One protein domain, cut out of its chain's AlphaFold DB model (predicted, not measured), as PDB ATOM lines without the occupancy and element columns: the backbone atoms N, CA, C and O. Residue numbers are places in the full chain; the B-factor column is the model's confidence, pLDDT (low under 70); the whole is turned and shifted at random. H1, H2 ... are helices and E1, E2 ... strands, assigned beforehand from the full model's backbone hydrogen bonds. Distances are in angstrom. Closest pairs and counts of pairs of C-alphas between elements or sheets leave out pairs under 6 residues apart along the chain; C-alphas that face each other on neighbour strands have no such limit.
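This is residues 4 to 67 of the 75 residues of an uncharacterized protein of Actinobacteria bacterium RBG_16_64_13 (UniProt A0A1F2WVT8). A strongly twisted three-stranded sheet and one long helix, H2, make a V: H2 sets off from the end of E3, grazes the sheet with residues 45 to 51, and then sticks out with residues 52 to 66. A short helix, H1, lies off to one side of the sheet. The 64 printed residues run H1, E1, E2, E3, H2, a mixed class, with the antiparallel strands in the order E1, E2, E3. The whole is loose, with a radius of gyration of the C-alphas of 14.1 A and spans of 36 by 32 by 25 A.

Find C-alpha 4 at (123.155, 96.285, 31.259), where H1 begins; it ends at residue 7. E1 covers residues 13 to 18, E2 residues 23 to 31 over 25.0 A, and E3 residues 34 to 43 over 26.2 A, with a bend of 57 degrees at residue 38. H2, residues 45 to 66, runs 31.2 A to C-alpha 66 at (137.208, 102.316, 56.099).

The strands form a meander, each the antiparallel neighbour of the one before. Look at the hairpin E1 and E2 for N 15 and O 26, 2.9 A apart, and at the hairpin E2 and E3 for N 25 and O 41, 2.8 A. H2 is on the sheet but only grazes it; its closest C-alphas to E2 are those of Pro 45 and Phe 23, 6.2 A apart. H1 is not on the sheet and is apart from H2. In H2, 17 of 18 O i to N i+4 pairs are within hydrogen-bond range; H1 is too short for such a pair.

The farthest C-alphas, of Gly 20 and His 66, are 37.7 A apart. The printed part has no cut, its four links are tight, and no printed residue is under 70 in pLDDT.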
ATOM      1  N   GLN A   4     121.839  96.926  31.258       75.75
ATOM      2  CA  GLN A   4     123.155  96.285  31.259       75.75
ATOM      3  C   GLN A   4     124.297  97.214  31.705       75.75
ATOM      4  O   GLN A   4     125.195  96.769  32.410       75.75
ATOM      5  N   VAL A   5     124.283  98.500  31.332       82.81
ATOM      6  CA  VAL A   5     125.333  99.450  31.750       82.81
ATOM      7  C   VAL A   5     125.155  99.856  33.214       82.81
ATOM      8  O   VAL A   5     126.143 100.072  33.908       82.81
ATOM      9  N   ALA A   6     123.913  99.933  33.699       86.50
ATOM     10  CA  ALA A   6     123.620 100.293  35.087       86.50
ATOM     11  C   ALA A   6     124.032  99.200  36.086       86.50
ATOM     12  O   ALA A   6     124.483  99.522  37.182       86.50
ATOM     13  N   ALA A   7     123.913  97.925  35.701       90.94
ATOM     14  CA  ALA A   7     124.348  96.796  36.523       90.94
ATOM     15  C   ALA A   7     125.876  96.746  36.725       90.94
ATOM     16  O   ALA A   7     126.352  96.182  37.709       90.94
ATOM     17  N   GLY A   8     126.638  97.357  35.814       91.75
ATOM     18  CA  GLY A   8     128.095  97.304  35.810       91.75
ATOM     19  C   GLY A   8     128.647  95.945  35.371       91.75
ATOM     20  O   GLY A   8     127.915  94.986  35.127       91.75
ATOM     21  N   VAL A   9     129.972  95.873  35.253       94.19
ATOM     22  CA  VAL A   9     130.707  94.635  34.966       94.19
ATOM     23  C   VAL A   9     131.849  94.476  35.961       94.19
ATOM     24  O   VAL A   9     132.462  95.460  36.373       94.19
ATOM     25  N   TYR A  10     132.141  93.236  36.346       94.31
ATOM     26  CA  TYR A  10     133.303  92.935  37.174       94.31
ATOM     27  C   TYR A  10     134.566  92.855  36.315       94.31
ATOM     28  O   TYR A  10     134.580  92.152  35.308       94.31
ATOM     29  N   ALA A  11     135.637  93.521  36.746       95.19
ATOM     30  CA  ALA A  11     136.963  93.429  36.150       95.19
ATOM     31  C   ALA A  11     138.025  93.370  37.250       95.19
ATOM     32  O   ALA A  11     137.902  94.040  38.273       95.19
ATOM     33  N   ASN A  12     139.076  92.583  37.024       93.88
ATOM     34  CA  ASN A  12     140.217  92.453  37.936       93.88
ATOM     35  C   ASN A  12     141.533  92.943  37.313       93.88
ATOM     36  O   ASN A  12     142.577  92.859  37.949       93.88
ATOM     37  N   SER A  13     141.488  93.450  36.080       94.12
ATOM     38  CA  SER A  13     142.627  94.035  35.386       94.12
ATOM     39  C   SER A  13     142.190  95.244  34.560       94.12
ATOM     40  O   SER A  13     141.067  95.291  34.050       94.12
ATOM     41  N   LEU A  14     143.087  96.223  34.431       95.25
ATOM     42  CA  LEU A  14     142.923  97.410  33.600       95.25
ATOM     43  C   LEU A  14     144.157  97.565  32.710       95.25
ATOM     44  O   LEU A  14     145.270  97.733  33.202       95.25
ATOM     45  N   MET A  15     143.945  97.574  31.398       95.69
ATOM     46  CA  MET A  15     144.964  97.940  30.418       95.69
ATOM     47  C   MET A  15     144.676  99.342  29.894       95.69
ATOM     48  O   MET A  15     143.547  99.650  29.507       95.69
ATOM     49  N   VAL A  16     145.701 100.192  29.865       97.62
ATOM     50  CA  VAL A  16     145.575 101.578  29.402       97.62
ATOM     51  C   VAL A  16     146.450 101.788  28.176       97.62
ATOM     52  O   VAL A  16     147.660 101.581  28.220       97.62
ATOM     53  N   GLN A  17     145.836 102.243  27.089       98.19
ATOM     54  CA  GLN A  17     146.515 102.682  25.870       98.19
ATOM     55  C   GLN A  17     146.125 104.127  25.572       98.19
ATOM     56  O   GLN A  17     145.071 104.592  26.007       98.19
ATOM     57  N   HIS A  18     146.963 104.859  24.841       98.25
ATOM     58  CA  HIS A  18     146.633 106.228  24.463       98.25
ATOM     59  C   HIS A  18     147.299 106.664  23.161       98.25
ATOM     60  O   HIS A  18     148.327 106.135  22.742       98.25
ATOM     61  N   THR A  19     146.697 107.675  22.547       97.25
ATOM     62  CA  THR A  19     147.260 108.485  21.468       97.25
ATOM     63  C   THR A  19     147.281 109.951  21.913       97.25
ATOM     64  O   THR A  19     146.915 110.276  23.042       97.25
ATOM     65  N   GLY A  20     147.663 110.871  21.022       96.44
ATOM     66  CA  GLY A  20     147.519 112.305  21.292       96.44
ATOM     67  C   GLY A  20     146.067 112.763  21.488       96.44
ATOM     68  O   GLY A  20     145.846 113.812  22.083       96.44
ATOM     69  N   GLN A  21     145.086 111.983  21.019       97.50
ATOM     70  CA  GLN A  21     143.675 112.379  21.001       97.50
ATOM     71  C   GLN A  21     142.814 111.617  22.007       97.50
ATOM     72  O   GLN A  21     141.792 112.140  22.451       97.50
ATOM     73  N   GLU A  22     143.212 110.401  22.379       98.12
ATOM     74  CA  GLU A  22     142.352 109.488  23.133       98.12
ATOM     75  C   GLU A  22     143.134 108.637  24.132       98.12
ATOM     76  O   GLU A  22     144.280 108.262  23.898       98.12
ATOM     77  N   PHE A  23     142.464 108.294  25.225       98.56
ATOM     78  CA  PHE A  23     142.799 107.235  26.163       98.56
ATOM     79  C   PHE A  23     141.785 106.110  26.004       98.56
ATOM     80  O   PHE A  23     140.580 106.360  26.016       98.56
ATOM     81  N   ILE A  24     142.280 104.882  25.911       98.50
ATOM     82  CA  ILE A  24     141.495 103.653  25.837       98.50
ATOM     83  C   ILE A  24     141.763 102.866  27.118       98.50
ATOM     84  O   ILE A  24     142.911 102.545  27.427       98.50
ATOM     85  N   LEU A  25     140.697 102.581  27.860       98.38
ATOM     86  CA  LEU A  25     140.703 101.824  29.104       98.38
ATOM     87  C   LEU A  25     139.987 100.504  28.863       98.38
ATOM     88  O   LEU A  25     138.763 100.482  28.723       98.38
ATOM     89  N   ASP A  26     140.758  99.427  28.815       98.00
ATOM     90  CA  ASP A  26     140.251  98.069  28.695       98.00
ATOM     91  C   ASP A  26     140.208  97.412  30.064       98.00
ATOM     92  O   ASP A  26     141.232  97.003  30.614       98.00
ATOM     93  N   PHE A  27     139.001  97.301  30.601       97.25
ATOM     94  CA  PHE A  27     138.723  96.527  31.796       97.25
ATOM     95  C   PHE A  27     138.559  95.065  31.398       97.25
ATOM     96  O   PHE A  27     137.717  94.728  30.559       97.25
ATOM     97  N   ALA A  28     139.372  94.197  31.992       96.00
ATOM     98  CA  ALA A  28     139.428  92.784  31.659       96.00
ATOM     99  C   ALA A  28     139.202  91.890  32.882       96.00
ATOM    100  O   ALA A  28     139.538  92.241  34.016       96.00
ATOM    101  N   MET A  29     138.647  90.710  32.618       95.38
ATOM    102  CA  MET A  29     138.626  89.585  33.542       95.38
ATOM    103  C   MET A  29     139.743  88.618  33.146       95.38
ATOM    104  O   MET A  29     139.691  88.005  32.080       95.38
ATOM    105  N   MET A  30     140.752  88.498  34.005       93.62
ATOM    106  CA  MET A  30     141.859  87.555  33.874       93.62
ATOM    107  C   MET A  30     141.582  86.314  34.723       93.62
ATOM    108  O   MET A  30     141.281  86.427  35.914       93.62
ATOM    109  N   THR A  31     141.672  85.122  34.135       91.19
ATOM    110  CA  THR A  31     141.532  83.835  34.836       91.19
ATOM    111  C   THR A  31     142.377  82.767  34.139       91.19
ATOM    112  O   THR A  31     142.283  82.574  32.926       91.19
ATOM    113  N   GLY A  32     143.238  82.081  34.901       86.75
ATOM    114  CA  GLY A  32     144.065  80.977  34.393       86.75
ATOM    115  C   GLY A  32     144.985  81.355  33.224       86.75
ATOM    116  O   GLY A  32     145.156  80.566  32.304       86.75
ATOM    117  N   GLY A  33     145.525  82.580  33.220       84.44
ATOM    118  CA  GLY A  33     146.407  83.087  32.157       84.44
ATOM    119  C   GLY A  33     145.692  83.559  30.885       84.44
ATOM    120  O   GLY A  33     146.337  84.094  29.989       84.44
ATOM    121  N   THR A  34     144.366  83.420  30.809       87.75
ATOM    122  CA  THR A  34     143.547  83.970  29.718       87.75
ATOM    123  C   THR A  34     142.770  85.193  30.191       87.75
ATOM    124  O   THR A  34     142.390  85.281  31.359       87.75
ATOM    125  N   GLY A  35     142.568  86.153  29.289       91.75
ATOM    126  CA  GLY A  35     141.914  87.422  29.589       91.75
ATOM    127  C   GLY A  35     140.832  87.762  28.581       91.75
ATOM    128  O   GLY A  35     141.048  87.619  27.378       91.75
ATOM    129  N   GLN A  36     139.692  88.254  29.063       95.25
ATOM    130  CA  GLN A  36     138.635  88.808  28.219       95.25
ATOM    131  C   GLN A  36     138.351  90.258  28.612       95.25
ATOM    132  O   GLN A  36     138.113  90.547  29.783       95.25
ATOM    133  N   VAL A  37     138.334  91.164  27.629       96.69
ATOM    134  CA  VAL A  37     137.844  92.536  27.830       96.69
ATOM    135  C   VAL A  37     136.338  92.481  28.074       96.69
ATOM    136  O   VAL A  37     135.584  92.016  27.220       96.69
ATOM    137  N   VAL A  38     135.914  92.953  29.242       96.44
ATOM    138  CA  VAL A  38     134.505  92.993  29.663       96.44
ATOM    139  C   VAL A  38     133.886  94.376  29.469       96.44
ATOM    140  O   VAL A  38     132.679  94.489  29.279       96.44
ATOM    141  N   ALA A  39     134.707  95.430  29.476       96.56
ATOM    142  CA  ALA A  39     134.298  96.785  29.135       96.56
ATOM    143  C   ALA A  39     135.469  97.587  28.562       96.56
ATOM    144  O   ALA A  39     136.603  97.477  29.026       96.56
ATOM    145  N   ARG A  40     135.159  98.446  27.587       97.00
ATOM    146  CA  ARG A  40     136.080  99.435  27.029       97.00
ATOM    147  C   ARG A  40     135.495 100.825  27.205       97.00
ATOM    148  O   ARG A  40     134.364 101.078  26.795       97.00
ATOM    149  N   VAL A  41     136.288 101.733  27.758       97.31
ATOM    150  CA  VAL A  41     135.968 103.161  27.815       97.31
ATOM    151  C   VAL A  41     137.002 103.914  26.990       97.31
ATOM    152  O   VAL A  41     138.195 103.669  27.129       97.31
ATOM    153  N   ILE A  42     136.552 104.824  26.127       98.25
ATOM    154  CA  ILE A  42     137.422 105.717  25.354       98.25
ATOM    155  C   ILE A  42     137.108 107.148  25.779       98.25
ATOM    156  O   ILE A  42     135.942 107.528  25.878       98.25
ATOM    157  N   THR A  43     138.133 107.938  26.080       98.25
ATOM    158  CA  THR A  43     137.959 109.324  26.531       98.25
ATOM    159  C   THR A  43     139.123 110.206  26.095       98.25
ATOM    160  O   THR A  43     140.166 109.711  25.686       98.25
ATOM    161  N   SER A  44     138.971 111.524  26.186       98.44
ATOM    162  CA  SER A  44     140.035 112.463  25.822       98.44
ATOM    163  C   SER A  44     141.097 112.597  26.929       98.44
ATOM    164  O   SER A  44     140.783 112.409  28.112       98.44
ATOM    165  N   PRO A  45     142.337 113.015  26.604       98.31
ATOM    166  CA  PRO A  45     143.378 113.288  27.599       98.31
ATOM    167  C   PRO A  45     142.946 114.282  28.687       98.31
ATOM    168  O   PRO A  45     143.218 114.085  29.872       98.31
ATOM    169  N   GLY A  46     142.216 115.336  28.302       98.19
ATOM    170  CA  GLY A  46     141.706 116.336  29.242       98.19
ATOM    171  C   GLY A  46     140.673 115.764  30.217       98.19
ATOM    172  O   GLY A  46     140.695 116.094  31.402       98.19
ATOM    173  N   HIS A  47     139.794 114.874  29.751       98.19
ATOM    174  CA  HIS A  47     138.860 114.170  30.630       98.19
ATOM    175  C   HIS A  47     139.571 113.159  31.527       98.19
ATOM    176  O   HIS A  47     139.230 113.072  32.703       98.19
ATOM    177  N   MET A  48     140.593 112.464  31.022       98.19
ATOM    178  CA  MET A  48     141.367 111.521  31.826       98.19
ATOM    179  C   MET A  48     141.992 112.190  33.056       98.19
ATOM    180  O   MET A  48     141.924 111.650  34.156       98.19
ATOM    181  N   LYS A  49     142.516 113.415  32.916       98.00
ATOM    182  CA  LYS A  49     143.027 114.182  34.065       98.00
ATOM    183  C   LYS A  49     141.965 114.428  35.138       98.00
ATOM    184  O   LYS A  49     142.256 114.267  36.319       98.00
ATOM    185  N   ARG A  50     140.734 114.767  34.737       98.06
ATOM    186  CA  ARG A  50     139.620 114.956  35.683       98.06
ATOM    187  C   ARG A  50     139.223 113.644  36.356       98.06
ATOM    188  O   ARG A  50     138.934 113.652  37.546       98.06
ATOM    189  N   VAL A  51     139.230 112.535  35.611       97.88
ATOM    190  CA  VAL A  51     138.964 111.197  36.160       97.88
ATOM    191  C   VAL A  51     139.986 110.856  37.240       97.88
ATOM    192  O   VAL A  51     139.586 110.508  38.344       97.88
ATOM    193  N   VAL A  52     141.283 111.015  36.963       97.75
ATOM    194  CA  VAL A  52     142.349 110.730  37.940       97.75
ATOM    195  C   VAL A  52     142.172 111.562  39.207       97.75
ATOM    196  O   VAL A  52     142.133 110.997  40.296       97.75
ATOM    197  N   GLN A  53     141.973 112.876  39.073       98.31
ATOM    198  CA  GLN A  53     141.757 113.751  40.225       98.31
ATOM    199  C   GLN A  53     140.542 113.313  41.061       98.31
ATOM    200  O   GLN A  53     140.627 113.206  42.283       98.31
ATOM    201  N   ALA A  54     139.415 113.020  40.408       98.50
ATOM    202  CA  ALA A  54     138.216 112.564  41.100       98.50
ATOM    203  C   ALA A  54     138.443 111.224  41.819       98.50
ATOM    204  O   ALA A  54     137.976 111.046  42.944       98.50
ATOM    205  N   MET A  55     139.169 110.288  41.204       97.69
ATOM    206  CA  MET A  55     139.476 108.992  41.813       97.69
ATOM    207  C   MET A  55     140.389 109.143  43.033       97.69
ATOM    208  O   MET A  55     140.095 108.558  44.070       97.69
ATOM    209  N   GLU A  56     141.433 109.972  42.957       97.81
ATOM    210  CA  GLU A  56     142.316 110.263  44.095       97.81
ATOM    211  C   GLU A  56     141.542 110.831  45.291       97.81
ATOM    212  O   GLU A  56     141.743 110.410  46.432       97.81
ATOM    213  N   GLU A  57     140.635 111.779  45.048       98.38
ATOM    214  CA  GLU A  57     139.791 112.352  46.099       98.38
ATOM    215  C   GLU A  57     138.849 111.311  46.718       98.38
ATOM    216  O   GLU A  57     138.671 111.292  47.937       98.38
ATOM    217  N   ASN A  58     138.253 110.437  45.904       98.31
ATOM    218  CA  ASN A  58     137.339 109.404  46.394       98.31
ATOM    219  C   ASN A  58     138.063 108.285  47.152       98.31
ATOM    220  O   ASN A  58     137.550 107.839  48.175       98.31
ATOM    221  N   ILE A  59     139.263 107.887  46.720       97.88
ATOM    222  CA  ILE A  59     140.108 106.929  47.449       97.88
ATOM    223  C   ILE A  59     140.442 107.478  48.837       97.88
ATOM    224  O   ILE A  59     140.192 106.803  49.830       97.88
ATOM    225  N   LYS A  60     140.884 108.739  48.932       98.00
ATOM    226  CA  LYS A  60     141.167 109.384  50.228       98.00
ATOM    227  C   LYS A  60     139.954 109.381  51.157       98.00
ATOM    228  O   LYS A  60     140.088 109.121  52.350       98.00
ATOM    229  N   ARG A  61     138.762 109.680  50.626       98.31
ATOM    230  CA  ARG A  61     137.512 109.656  51.408       98.31
ATOM    231  C   ARG A  61     137.159 108.245  51.869       98.31
ATOM    232  O   ARG A  61     136.746 108.082  53.013       98.31
ATOM    233  N   TYR A  62     137.329 107.248  51.002       98.12
ATOM    234  CA  TYR A  62     137.111 105.848  51.347       98.12
ATOM    235  C   TYR A  62     138.057 105.404  52.466       98.12
ATOM    236  O   TYR A  62     137.599 104.880  53.477       98.12
ATOM    237  N   GLU A  63     139.356 105.680  52.337       97.75
ATOM    238  CA  GLU A  63     140.354 105.272  53.328       97.75
ATOM    239  C   GLU A  63     140.166 105.957  54.683       97.75
ATOM    240  O   GLU A  63     140.339 105.331  55.727       97.75
ATOM    241  N   ALA A  64     139.739 107.223  54.690       98.00
ATOM    242  CA  ALA A  64     139.391 107.924  55.923       98.00
ATOM    243  C   ALA A  64     138.210 107.272  56.669       98.00
ATOM    244  O   ALA A  64     138.138 107.364  57.893       98.00
ATOM    245  N   ALA A  65     137.289 106.625  55.947       98.19
ATOM    246  CA  ALA A  65     136.102 105.988  56.515       98.19
ATOM    247  C   ALA A  65     136.301 104.497  56.843       98.19
ATOM    248  O   ALA A  65     135.715 104.002  57.805       98.19
ATOM    249  N   HIS A  66     137.102 103.780  56.053       97.50
ATOM    250  CA  HIS A  66     137.208 102.316  56.099       97.50
ATOM    251  C   HIS A  66     138.610 101.800  56.448       97.50
ATOM    252  O   HIS A  66     138.785 100.596  56.634       97.50
ATOM    253  N   GLY A  67     139.591 102.692  56.587       96.25
ATOM    254  CA  GLY A  67     140.995 102.341  56.763       96.25
ATOM    255  C   GLY A  67     141.751 102.222  55.432       96.25
ATOM    256  O   GLY A  67     141.147 102.289  54.362       96.25
TER     257      GLY A  67